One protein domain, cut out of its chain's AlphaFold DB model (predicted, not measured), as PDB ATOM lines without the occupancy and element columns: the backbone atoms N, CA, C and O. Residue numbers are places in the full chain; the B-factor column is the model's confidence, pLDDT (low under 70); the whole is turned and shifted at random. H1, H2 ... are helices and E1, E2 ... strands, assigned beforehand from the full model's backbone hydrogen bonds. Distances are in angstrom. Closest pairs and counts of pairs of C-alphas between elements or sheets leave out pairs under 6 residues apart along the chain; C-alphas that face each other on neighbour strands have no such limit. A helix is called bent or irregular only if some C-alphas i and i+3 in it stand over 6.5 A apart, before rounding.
ATOM      1  N   LYS A  32      14.947 -34.694 -51.242       88.25
ATOM      2  CA  LYS A  32      15.545 -33.548 -51.944       88.25
ATOM      3  C   LYS A  32      14.462 -32.522 -52.279       88.25
ATOM      4  O   LYS A  32      13.575 -32.785 -53.084       88.25
ATOM      5  N   LYS A  33      14.551 -31.326 -51.693       87.38
ATOM      6  CA  LYS A  33      13.665 -30.194 -51.995       87.38
ATOM      7  C   LYS A  33      14.423 -29.118 -52.756       87.38
ATOM      8  O   LYS A  33      15.535 -28.739 -52.394       87.38
ATOM      9  N   LYS A  34      13.801 -28.590 -53.806       90.50
ATOM     10  CA  LYS A  34      14.329 -27.449 -54.554       90.50
ATOM     11  C   LYS A  34      14.205 -26.189 -53.695       90.50
ATOM     12  O   LYS A  34      13.111 -25.839 -53.258       90.50
ATOM     13  N   ARG A  35      15.323 -25.515 -53.431       89.75
ATOM     14  CA  ARG A  35      15.372 -24.251 -52.688       89.75
ATOM     15  C   ARG A  35      16.184 -23.229 -53.462       89.75
ATOM     16  O   ARG A  35      17.209 -23.552 -54.059       89.75
ATOM     17  N   TRP A  36      15.711 -21.990 -53.448       90.19
ATOM     18  CA  TRP A  36      16.419 -20.884 -54.071       90.19
ATOM     19  C   TRP A  36      17.667 -20.537 -53.268       90.19
ATOM     20  O   TRP A  36      17.581 -20.192 -52.088       90.19
ATOM     21  N   ASN A  37      18.826 -20.603 -53.911       87.94
ATOM     22  CA  ASN A  37      20.064 -20.108 -53.340       87.94
ATOM     23  C   ASN A  37      20.296 -18.677 -53.833       87.94
ATOM     24  O   ASN A  37      20.633 -18.455 -54.995       87.94
ATOM     25  N   ARG A  38      20.148 -17.694 -52.936       87.56
ATOM     26  CA  ARG A  38      20.301 -16.268 -53.272       87.56
ATOM     27  C   ARG A  38      21.710 -15.914 -53.757       87.56
ATOM     28  O   ARG A  38      21.836 -15.019 -54.584       87.56
ATOM     29  N   LYS A  39      22.749 -16.607 -53.270       87.81
ATOM     30  CA  LYS A  39      24.144 -16.360 -53.671       87.81
ATOM     31  C   LYS A  39      24.414 -16.864 -55.088       87.81
ATOM     32  O   LYS A  39      24.977 -16.136 -55.891       87.81
ATOM     33  N   ALA A  40      23.956 -18.077 -55.396       84.88
ATOM     34  CA  ALA A  40      24.116 -18.682 -56.720       84.88
ATOM     35  C   ALA A  40      23.064 -18.206 -57.742       84.88
ATOM     36  O   ALA A  40      23.187 -18.518 -58.919       84.88
ATOM     37  N   LYS A  41      22.020 -17.483 -57.298       88.81
ATOM     38  CA  LYS A  41      20.835 -17.094 -58.091       88.81
ATOM     39  C   LYS A  41      20.251 -18.265 -58.892       88.81
ATOM     40  O   LYS A  41      19.851 -18.114 -60.043       88.81
ATOM     41  N   GLN A  42      20.235 -19.444 -58.280       92.19
ATOM     42  CA  GLN A  42      19.787 -20.681 -58.908       92.19
ATOM     43  C   GLN A  42      18.995 -21.530 -57.918       92.19
ATOM     44  O   GLN A  42      19.125 -21.409 -56.693       92.19
ATOM     45  N   LEU A  43      18.161 -22.410 -58.466       90.56
ATOM     46  CA  LEU A  43      17.359 -23.349 -57.702       90.56
ATOM     47  C   LEU A  43      18.191 -24.607 -57.421       90.56
ATOM     48  O   LEU A  43      18.388 -25.448 -58.293       90.56
ATOM     49  N   THR A  44      18.692 -24.736 -56.199       88.88
ATOM     50  CA  THR A  44      19.549 -25.854 -55.782       88.88
ATOM     51  C   THR A  44      18.736 -26.944 -55.085       88.88
ATOM     52  O   THR A  44      17.806 -26.646 -54.332       88.88
ATOM     53  N   GLY A  45      19.082 -28.212 -55.313       89.94
ATOM     54  CA  GLY A  45      18.497 -29.341 -54.588       89.94
ATOM     55  C   GLY A  45      19.120 -29.476 -53.200       89.94
ATOM     56  O   GLY A  45      20.293 -29.814 -53.088       89.94
ATOM     57  N   VAL A  46      18.340 -29.224 -52.151       88.62
ATOM     58  CA  VAL A  46      18.769 -29.356 -50.753       88.62
ATOM     59  C   VAL A  46      18.196 -30.646 -50.175       88.62
ATOM     60  O   VAL A  46      16.994 -30.896 -50.290       88.62
ATOM     61  N   SER A  47      19.043 -31.465 -49.556       88.50
ATOM     62  CA  SER A  47      18.627 -32.639 -48.786       88.50
ATOM     63  C   SER A  47      17.967 -32.198 -47.481       88.50
ATOM     64  O   SER A  47      18.595 -31.524 -46.665       88.50
ATOM     65  N   VAL A  48      16.705 -32.569 -47.288       88.12
ATOM     66  CA  VAL A  48      15.915 -32.229 -46.105       88.12
ATOM     67  C   VAL A  48      15.441 -33.527 -45.442       88.12
ATOM     68  O   VAL A  48      14.716 -34.287 -46.092       88.12
ATOM     69  N   PRO A  49      15.823 -33.783 -44.178       90.06
ATOM     70  CA  PRO A  49      15.321 -34.917 -43.404       90.06
ATOM     71  C   PRO A  49      13.796 -34.890 -43.267       90.06
ATOM     72  O   PRO A  49      13.191 -33.811 -43.227       90.06
ATOM     73  N   ASP A  50      13.172 -36.059 -43.131       86.50
ATOM     74  CA  ASP A  50      11.712 -36.155 -43.028       86.50
ATOM     75  C   ASP A  50      11.152 -35.435 -41.791       86.50
ATOM     76  O   ASP A  50      10.116 -34.771 -41.868       86.50
ATOM     77  N   VAL A  51      11.893 -35.442 -40.676       87.88
ATOM     78  CA  VAL A  51      11.525 -34.702 -39.457       87.88
ATOM     79  C   VAL A  51      11.267 -33.215 -39.724       87.88
ATOM     80  O   VAL A  51      10.290 -32.660 -39.227       87.88
ATOM     81  N   VAL A  52      12.070 -32.574 -40.579       88.31
ATOM     82  CA  VAL A  52      11.900 -31.154 -40.928       88.31
ATOM     83  C   VAL A  52      10.669 -30.957 -41.815       88.31
ATOM     84  O   VAL A  52       9.964 -29.952 -41.704       88.31
ATOM     85  N   ASN A  53      10.380 -31.921 -42.692       87.19
ATOM     86  CA  ASN A  53       9.212 -31.870 -43.566       87.19
ATOM     87  C   ASN A  53       7.918 -31.998 -42.769       87.19
ATOM     88  O   ASN A  53       7.021 -31.172 -42.942       87.19
ATOM     89  N   LYS A  54       7.849 -32.988 -41.878       87.62
ATOM     90  CA  LYS A  54       6.712 -33.196 -40.982       87.62
ATOM     91  C   LYS A  54       6.534 -32.020 -40.034       87.62
ATOM     92  O   LYS A  54       5.423 -31.516 -39.908       87.62
ATOM     93  N   TYR A  55       7.620 -31.506 -39.458       88.62
ATOM     94  CA  TYR A  55       7.565 -30.291 -38.650       88.62
ATOM     95  C   TYR A  55       6.936 -29.130 -39.426       88.62
ATOM     96  O   TYR A  55       5.953 -28.557 -38.973       88.62
ATOM     97  N   SER A  56       7.424 -28.836 -40.636       86.06
ATOM     98  CA  SER A  56       6.865 -27.770 -41.476       86.06
ATOM     99  C   SER A  56       5.399 -28.000 -41.861       86.06
ATOM    100  O   SER A  56       4.682 -27.020 -42.047       86.06
ATOM    101  N   LEU A  57       4.966 -29.253 -42.021       85.31
ATOM    102  CA  LEU A  57       3.584 -29.598 -42.352       85.31
ATOM    103  C   LEU A  57       2.639 -29.306 -41.178       85.31
ATOM    104  O   LEU A  57       1.594 -28.691 -41.369       85.31
ATOM    105  N   TYR A  58       3.012 -29.726 -39.967       82.75
ATOM    106  CA  TYR A  58       2.152 -29.612 -38.786       82.75
ATOM    107  C   TYR A  58       2.253 -28.257 -38.078       82.75
ATOM    108  O   TYR A  58       1.277 -27.803 -37.485       82.75
ATOM    109  N   MET A  59       3.393 -27.568 -38.188       78.81
ATOM    110  CA  MET A  59       3.593 -26.224 -37.634       78.81
ATOM    111  C   MET A  59       2.552 -25.203 -38.109       78.81
ATOM    112  O   MET A  59       2.194 -24.301 -37.360       78.81
ATOM    113  N   GLY A  60       2.037 -25.347 -39.335       69.31
ATOM    114  CA  GLY A  60       1.091 -24.389 -39.916       69.31
ATOM    115  C   GLY A  60      -0.295 -24.365 -39.259       69.31
ATOM    116  O   GLY A  60      -1.050 -23.419 -39.476       69.31
ATOM    117  N   GLY A  61      -0.647 -25.372 -38.450       68.88
ATOM    118  CA  GLY A  61      -1.978 -25.466 -37.840       68.88
ATOM    119  C   GLY A  61      -2.277 -24.350 -36.832       68.88
ATOM    120  O   GLY A  61      -3.389 -23.824 -36.811       68.88
ATOM    121  N   VAL A  62      -1.281 -23.952 -36.034       70.69
ATOM    122  CA  VAL A  62      -1.422 -22.900 -35.004       70.69
ATOM    123  C   VAL A  62      -1.457 -21.501 -35.634       70.69
ATOM    124  O   VAL A  62      -2.186 -20.615 -35.178       70.69
ATOM    125  N   GLU A  63      -0.725 -21.316 -36.732       73.00
ATOM    126  CA  GLU A  63      -0.632 -20.039 -37.442       73.00
ATOM    127  C   GLU A  63      -1.948 -19.660 -38.124       73.00
ATOM    128  O   GLU A  63      -2.350 -18.500 -38.079       73.00
ATOM    129  N   LEU A  64      -2.683 -20.625 -38.693       76.62
ATOM    130  CA  LEU A  64      -3.922 -20.317 -39.409       76.62
ATOM    131  C   LEU A  64      -4.977 -19.680 -38.492       76.62
ATOM    132  O   LEU A  64      -5.591 -18.679 -38.862       76.62
ATOM    133  N   GLY A  65      -5.156 -20.221 -37.283       78.94
ATOM    134  CA  GLY A  65      -6.078 -19.661 -36.290       78.94
ATOM    135  C   GLY A  65      -5.665 -18.254 -35.850       78.94
ATOM    136  O   GLY A  65      -6.493 -17.348 -35.799       78.94
ATOM    137  N   THR A  66      -4.369 -18.044 -35.614       80.06
ATOM    138  CA  THR A  66      -3.819 -16.742 -35.204       80.06
ATOM    139  C   THR A  66      -3.962 -15.684 -36.302       80.06
ATOM    140  O   THR A  66      -4.311 -14.533 -36.021       80.06
ATOM    141  N   VAL A  67      -3.762 -16.070 -37.566       85.12
ATOM    142  CA  VAL A  67      -3.984 -15.211 -38.735       85.12
ATOM    143  C   VAL A  67      -5.462 -14.849 -38.872       85.12
ATOM    144  O   VAL A  67      -5.779 -13.673 -39.029       85.12
ATOM    145  N   LEU A  68      -6.378 -15.813 -38.747       81.81
ATOM    146  CA  LEU A  68      -7.825 -15.564 -38.831       81.81
ATOM    147  C   LEU A  68      -8.312 -14.605 -37.734       81.81
ATOM    148  O   LEU A  68      -9.035 -13.652 -38.023       81.81
ATOM    149  N   VAL A  69      -7.849 -14.798 -36.497       84.44
ATOM    150  CA  VAL A  69      -8.137 -13.891 -35.374       84.44
ATOM    151  C   VAL A  69      -7.553 -12.496 -35.623       84.44
ATOM    152  O   VAL A  69      -8.138 -11.494 -35.211       84.44
ATOM    153  N   SER A  70      -6.415 -12.402 -36.310       84.62
ATOM    154  CA  SER A  70      -5.802 -11.116 -36.656       84.62
ATOM    155  C   SER A  70      -6.539 -10.389 -37.784       84.62
ATOM    156  O   SER A  70      -6.622  -9.165 -37.743       84.62
ATOM    157  N   LEU A  71      -7.099 -11.114 -38.761       83.69
ATOM    158  CA  LEU A  71      -7.869 -10.539 -39.873       83.69
ATOM    159  C   LEU A  71      -9.166  -9.870 -39.402       83.69
ATOM    160  O   LEU A  71      -9.512  -8.796 -39.885       83.69
ATOM    161  N   TYR A  72      -9.859 -10.485 -38.442       77.81
ATOM    162  CA  TYR A  72     -11.142 -10.003 -37.915       77.81
ATOM    163  C   TYR A  72     -11.006  -9.400 -36.515       77.81
ATOM    164  O   TYR A  72     -11.875  -9.562 -35.659       77.81
ATOM    165  N   ARG A  73      -9.873  -8.750 -36.233       80.50
ATOM    166  CA  ARG A  73      -9.571  -8.285 -34.881       80.50
ATOM    167  C   ARG A  73     -10.546  -7.194 -34.436       80.50
ATOM    168  O   ARG A  73     -10.712  -6.176 -35.099       80.50
ATOM    169  N   ILE A  74     -11.131  -7.381 -33.255       81.56
ATOM    170  CA  ILE A  74     -11.905  -6.342 -32.573       81.56
ATOM    171  C   ILE A  74     -10.910  -5.352 -31.960       81.56
ATOM    172  O   ILE A  74     -10.304  -5.627 -30.919       81.56
ATOM    173  N   ASP A  75     -10.714  -4.209 -32.612       74.00
ATOM    174  CA  ASP A  75      -9.884  -3.132 -32.080       74.00
ATOM    175  C   ASP A  75     -10.657  -2.352 -31.007       74.00
ATOM    176  O   ASP A  75     -11.703  -1.755 -31.254       74.00
ATOM    177  N   TYR A  76     -10.127  -2.342 -29.785       76.44
ATOM    178  CA  TYR A  76     -10.638  -1.525 -28.685       76.44
ATOM    179  C   TYR A  76      -9.517  -0.591 -28.214       76.44
ATOM    180  O   TYR A  76      -8.412  -1.016 -27.873       76.44
ATOM    181  N   GLY A  77      -9.807   0.708 -28.147       77.69
ATOM    182  CA  GLY A  77      -8.855   1.741 -27.720       77.69
ATOM    183  C   GLY A  77      -8.600   1.779 -26.208       77.69
ATOM    184  O   GLY A  77      -8.395   2.851 -25.649       77.69
ATOM    185  N   SER A  78      -8.681   0.648 -25.501       76.44
ATOM    186  CA  SER A  78      -8.510   0.632 -24.043       76.44
ATOM    187  C   SER A  78      -7.068   0.325 -23.651       76.44
ATOM    188  O   SER A  78      -6.507  -0.680 -24.079       76.44
ATOM    189  N   GLY A  79      -6.504   1.135 -22.752       79.81
ATOM    190  CA  GLY A  79      -5.186   0.886 -22.154       79.81
ATOM    191  C   GLY A  79      -5.146  -0.277 -21.153       79.81
ATOM    192  O   GLY A  79      -4.076  -0.638 -20.677       79.81
ATOM    193  N   LYS A  80      -6.291  -0.888 -20.814       88.56
ATOM    194  CA  LYS A  80      -6.344  -2.028 -19.886       88.56
ATOM    195  C   LYS A  80      -6.111  -3.345 -20.633       88.56
ATOM    196  O   LYS A  80      -6.952  -3.756 -21.435       88.56
ATOM    197  N   TRP A  81      -5.020  -4.045 -20.313       88.94
ATOM    198  CA  TRP A  81      -4.662  -5.338 -20.919       88.94
ATOM    199  C   TRP A  81      -5.733  -6.422 -20.710       88.94
ATOM    200  O   TRP A  81      -5.924  -7.274 -21.569       88.94
ATOM    201  N   THR A  82      -6.509  -6.367 -19.626       90.25
ATOM    202  CA  THR A  82      -7.569  -7.352 -19.359       90.25
ATOM    203  C   THR A  82      -8.646  -7.346 -20.445       90.25
ATOM    204  O   THR A  82      -9.110  -8.401 -20.875       90.25
ATOM    205  N   ARG A  83      -9.007  -6.162 -20.963       86.75
ATOM    206  CA  ARG A  83      -9.965  -6.045 -22.075       86.75
ATOM    207  C   ARG A  83      -9.390  -6.625 -23.369       86.75
ATOM    208  O   ARG A  83     -10.132  -7.251 -24.116       86.75
ATOM    209  N   ARG A  84      -8.073  -6.500 -23.585       86.25
ATOM    210  CA  ARG A  84      -7.352  -7.136 -24.702       86.25
ATOM    211  C   ARG A  84      -7.533  -8.630 -24.728       86.25
ATOM    212  O   ARG A  84      -7.912  -9.174 -25.758       86.25
ATOM    213  N   VAL A  85      -7.289  -9.261 -23.589       89.31
ATOM    214  CA  VAL A  85      -7.404 -10.712 -23.457       89.31
ATOM    215  C   VAL A  85      -8.857 -11.148 -23.626       89.31
ATOM    216  O   VAL A  85      -9.118 -12.078 -24.378       89.31
ATOM    217  N   PHE A  86      -9.810 -10.439 -23.015       90.06
ATOM    218  CA  PHE A  86     -11.233 -10.759 -23.153       90.06
ATOM    219  C   PHE A  86     -11.704 -10.748 -24.614       90.06
ATOM    220  O   PHE A  86     -12.240 -11.745 -25.095       90.06
ATOM    221  N   PHE A  87     -11.462  -9.658 -25.348       87.50
ATOM    222  CA  PHE A  87     -11.879  -9.573 -26.751       87.50
ATOM    223  C   PHE A  87     -11.106 -10.533 -27.654       87.50
ATOM    224  O   PHE A  87     -11.674 -11.051 -28.613       87.50
ATOM    225  N   TRP A  88      -9.842 -10.826 -27.335       87.81
ATOM    226  CA  TRP A  88      -9.090 -11.868 -28.028       87.81
ATOM    227  C   TRP A  88      -9.725 -13.253 -27.841       87.81
ATOM    228  O   TRP A  88      -9.881 -13.977 -28.821       87.81
ATOM    229  N   MET A  89     -10.167 -13.600 -26.626       90.62
ATOM    230  CA  MET A  89     -10.872 -14.861 -26.366       90.62
ATOM    231  C   MET A  89     -12.205 -14.938 -27.116       90.62
ATOM    232  O   MET A  89     -12.476 -15.955 -27.748       90.62
ATOM    233  N   VAL A  90     -13.010 -13.867 -27.099       90.69
ATOM    234  CA  VAL A  90     -14.283 -13.810 -27.844       90.69
ATOM    235  C   VAL A  90     -14.042 -13.985 -29.343       90.69
ATOM    236  O   VAL A  90     -14.707 -14.796 -29.986       90.69
ATOM    237  N   ASN A  91     -13.054 -13.284 -29.900       88.69
ATOM    238  CA  ASN A  91     -12.732 -13.386 -31.320       88.69
ATOM    239  C   ASN A  91     -12.187 -14.776 -31.702       88.69
ATOM    240  O   ASN A  91     -12.521 -15.320 -32.754       88.69
ATOM    241  N   SER A  92     -11.381 -15.381 -30.824       89.75
ATOM    242  CA  SER A  92     -10.899 -16.757 -30.980       89.75
ATOM    243  C   SER A  92     -12.056 -17.760 -30.960       89.75
ATOM    244  O   SER A  92     -12.138 -18.621 -31.836       89.75
ATOM    245  N   ALA A  93     -13.010 -17.608 -30.035       91.88
ATOM    246  CA  ALA A  93     -14.205 -18.444 -29.971       91.88
ATOM    247  C   ALA A  93     -15.062 -18.329 -31.245       91.88
ATOM    248  O   ALA A  93     -15.420 -19.358 -31.817       91.88
ATOM    249  N   ALA A  94     -15.311 -17.109 -31.733       90.94
ATOM    250  CA  ALA A  94     -16.063 -16.859 -32.967       90.94
ATOM    251  C   ALA A  94     -15.356 -17.415 -34.221       90.94
ATOM    252  O   ALA A  94     -15.974 -17.981 -35.123       90.94
ATOM    253  N   THR A  95     -14.025 -17.315 -34.272       90.19
ATOM    254  CA  THR A  95     -13.229 -17.906 -35.357       90.19
ATOM    255  C   THR A  95     -13.316 -19.435 -35.327       90.19
ATOM    256  O   THR A  95     -13.541 -20.074 -36.358       90.19
ATOM    257  N   ASN A  96     -13.184 -20.036 -34.143       90.94
ATOM    258  CA  ASN A  96     -13.258 -21.484 -33.960       90.94
ATOM    259  C   ASN A  96     -14.652 -22.040 -34.280       90.94
ATOM    260  O   ASN A  96     -14.749 -23.085 -34.930       90.94
ATOM    261  N   SER A  97     -15.727 -21.343 -33.896       93.00
ATOM    262  CA  SER A  97     -17.095 -21.724 -34.269       93.00
ATOM    263  C   SER A  97     -17.309 -21.643 -35.783       93.00
ATOM    264  O   SER A  97     -17.896 -22.558 -36.359       93.00
ATOM    265  N   GLY A  98     -16.735 -20.643 -36.460       91.12
ATOM    266  CA  GLY A  98     -16.756 -20.547 -37.923       91.12
ATOM    267  C   GLY A  98     -16.005 -21.686 -38.627       91.12
ATOM    268  O   GLY A  98     -16.467 -22.210 -39.644       91.12
ATOM    269  N   ILE A  99     -14.873 -22.137 -38.077       90.62
ATOM    270  CA  ILE A  99     -14.159 -23.323 -38.584       90.62
ATOM    271  C   ILE A  99     -15.018 -24.582 -38.397       90.62
ATOM    272  O   ILE A  99     -15.106 -25.412 -39.306       90.62
ATOM    273  N   LEU A 100     -15.667 -24.732 -37.238       93.19
ATOM    274  CA  LEU A 100     -16.565 -25.854 -36.971       93.19
ATOM    275  C   LEU A 100     -17.775 -25.847 -37.916       93.19
ATOM    276  O   LEU A 100     -18.132 -26.892 -38.454       93.19
ATOM    277  N   TYR A 101     -18.351 -24.675 -38.190       94.06
ATOM    278  CA  TYR A 101     -19.405 -24.501 -39.187       94.06
ATOM    279  C   TYR A 101     -18.959 -24.999 -40.569       94.06
ATOM    280  O   TYR A 101     -19.661 -25.807 -41.176       94.06
ATOM    281  N   LYS A 102     -17.763 -24.611 -41.035       92.00
ATOM    282  CA  LYS A 102     -17.220 -25.088 -42.322       92.00
ATOM    283  C   LYS A 102     -17.085 -26.615 -42.356       92.00
ATOM    284  O   LYS A 102     -17.540 -27.232 -43.317       92.00
ATOM    285  N   ARG A 103     -16.576 -27.232 -41.280       92.56
ATOM    286  CA  ARG A 103     -16.511 -28.703 -41.149       92.56
ATOM    287  C   ARG A 103     -17.895 -29.353 -41.194       92.56
ATOM    288  O   ARG A 103     -18.079 -30.367 -41.860       92.56
ATOM    289  N   ASN A 104     -18.885 -28.758 -40.534       94.50
ATOM    290  CA  ASN A 104     -20.263 -29.249 -40.558       94.50
ATOM    291  C   ASN A 104     -20.888 -29.140 -41.957       94.50
ATOM    292  O   ASN A 104     -21.601 -30.048 -42.384       94.50
ATOM    293  N   CYS A 105     -20.595 -28.069 -42.700       93.00
ATOM    294  CA  CYS A 105     -20.997 -27.928 -44.099       93.00
ATOM    295  C   CYS A 105     -20.360 -28.992 -45.000       93.00
ATOM    296  O   CYS A 105     -21.036 -29.494 -45.899       93.00
ATOM    297  N   ASP A 106     -19.096 -29.352 -44.758       92.94
ATOM    298  CA  ASP A 106     -18.412 -30.427 -45.484       92.94
ATOM    299  C   ASP A 106     -19.065 -31.787 -45.223       92.94
ATOM    300  O   ASP A 106     -19.409 -32.493 -46.171       92.94
ATOM    301  N   MET A 107     -19.334 -32.117 -43.954       92.94
ATOM    302  CA  MET A 107     -20.016 -33.365 -43.582       92.94
ATOM    303  C   MET A 107     -21.419 -33.469 -44.195       92.94
ATOM    304  O   MET A 107     -21.828 -34.536 -44.644       92.94
ATOM    305  N   ARG A 108     -22.145 -32.349 -44.262       93.00
ATOM    306  CA  ARG A 108     -23.489 -32.269 -44.854       93.00
ATOM    307  C   ARG A 108     -23.493 -32.084 -46.376       93.00
ATOM    308  O   ARG A 108     -24.566 -31.953 -46.953       93.00
ATOM    309  N   LYS A 109     -22.322 -32.056 -47.028       92.00
ATOM    310  CA  LYS A 109     -22.155 -31.830 -48.478       92.00
ATOM    311  C   LYS A 109     -22.884 -30.579 -48.990       92.00
ATOM    312  O   LYS A 109     -23.397 -30.559 -50.107       92.00
ATOM    313  N   VAL A 110     -22.912 -29.517 -48.183       89.69
ATOM    314  CA  VAL A 110     -23.522 -28.239 -48.578       89.69
ATOM    315  C   VAL A 110     -22.711 -27.647 -49.736       89.69
ATOM    316  O   VAL A 110     -21.482 -27.545 -49.611       89.69
ATOM    317  N   PRO A 111     -23.347 -27.242 -50.850       90.00
ATOM    318  CA  PRO A 111     -22.642 -26.662 -51.988       90.00
ATOM    319  C   PRO A 111     -21.980 -25.339 -51.598       90.00
ATOM    320  O   PRO A 111     -22.559 -24.542 -50.861       90.00
ATOM    321  N   SER A 112     -20.789 -25.058 -52.136       85.88
ATOM    322  CA  SER A 112     -20.002 -23.867 -51.771       85.88
ATOM    323  C   SER A 112     -20.754 -22.543 -51.937       85.88
ATOM    324  O   SER A 112     -20.502 -21.615 -51.183       85.88
ATOM    325  N   ARG A 113     -21.722 -22.469 -52.864       86.88
ATOM    326  CA  ARG A 113     -22.572 -21.282 -53.081       86.88
ATOM    327  C   ARG A 113     -23.472 -20.933 -51.892       86.88
ATOM    328  O   ARG A 113     -23.887 -19.791 -51.775       86.88
ATOM    329  N   GLN A 114     -23.797 -21.912 -51.050       87.38
ATOM    330  CA  GLN A 114     -24.647 -21.735 -49.868       87.38
ATOM    331  C   GLN A 114     -23.833 -21.594 -48.577       87.38
ATOM    332  O   GLN A 114     -24.404 -21.400 -47.506       87.38
ATOM    333  N   ARG A 115     -22.503 -21.724 -48.650       90.81
ATOM    334  CA  ARG A 115     -21.631 -21.599 -47.482       90.81
ATOM    335  C   ARG A 115     -21.340 -20.131 -47.224       90.81
ATOM    336  O   ARG A 115     -20.970 -19.399 -48.137       90.81
ATOM    337  N   MET A 116     -21.464 -19.724 -45.969       90.88
ATOM    338  CA  MET A 116     -21.087 -18.380 -45.546       90.88
ATOM    339  C   MET A 116     -19.564 -18.247 -45.460       90.88
ATOM    340  O   MET A 116     -18.866 -19.186 -45.058       90.88
ATOM    341  N   ASP A 117     -19.048 -17.067 -45.807       91.56
ATOM    342  CA  ASP A 117     -17.677 -16.709 -45.449       91.56
ATOM    343  C   ASP A 117     -17.575 -16.408 -43.942       91.56
ATOM    344  O   ASP A 117     -18.586 -16.179 -43.273       91.56
ATOM    345  N   LEU A 118     -16.356 -16.421 -43.392       88.44
ATOM    346  CA  LEU A 118     -16.128 -16.262 -41.957       88.44
ATOM    347  C   LEU A 118     -16.673 -14.926 -41.438       88.44
ATOM    348  O   LEU A 118     -17.305 -14.913 -40.388       88.44
ATOM    349  N   LEU A 119     -16.492 -13.828 -42.181       89.44
ATOM    350  CA  LEU A 119     -17.034 -12.528 -41.785       89.44
ATOM    351  C   LEU A 119     -18.561 -12.560 -41.684       89.44
ATOM    352  O   LEU A 119     -19.120 -12.161 -40.669       89.44
TER     353      LEU A 119
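What this domain is: This is residues 32 to 119 of the 214 residues of an uncharacterized protein of Trichinella sp. T8 (UniProt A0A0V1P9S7). The model is an open, T-like shape: a long bent helix, H1, forms the stem, with a small two-strand hairpin, E1 and E2, at its first end, and its other end meets the middle of the long straight helix H2, which makes the crossbar. After H2, residues 108 to 119 fold back along it without a named element. The printed part has 88 residues, with E1, E2, H1 and H2 in that order; the sheet is antiparallel and the class is mixed, helices and strands. The whole is extended, with a radius of gyration of the C-alphas of 19.7 A, and spans 49 by 44 by 24 A, only just flat.

How they stand to each other: E1, residues 32 to 37, and E2, residues 42 to 48, form an antiparallel hairpin with 139 degrees between their directions. N 33 and O 46 are 2.8 A apart and N 44 and O 35 2.9 A, both within hydrogen-bond range. H1, residues 50 to 71, was assigned as one helix by its hydrogen bonds but is bent: C-alphas 59 and 62 are 6.6 A apart. Its arms, H1a, residues 50 to 59, and H1b, residues 62 to 71, stand at a shallow tilt of 31 degrees. H1b touches H2, residues 81 to 107, and H2 touches H1b with residues 88 to 96 alone; the closest C-alphas of the two, those of Val 69 and Ser 92, are 5.9 A apart. Their lines are only just about perpendicular, at 70.3 degrees. H1a and H2 are apart, and both strands are apart from H2. In H1a, H1b and H2 every O i to N i+4 pair is within hydrogen-bond range.

Where its parts are: E1 begins at C-alpha 32 (15.545, -33.548, -51.944) and measures 14.2 A; E2 measures 17.7 A. H1a begins at C-alpha 50 (11.712, -36.155, -43.028) and measures 13.9 A; H1b measures 14.8 A. H2 measures 39.2 A and ends at C-alpha 107 (-20.016, -33.365, -43.582).

The domain as a whole: The two C-alphas farthest apart, of Lys 39 and Arg 108, are 51.0 A apart. The printed part has no cut, and no link is long. Residues 54 to 64 and 77 to 83 stand free. The mean pLDDT of the printed part is 86.8; residues 60 and 61 are under 70.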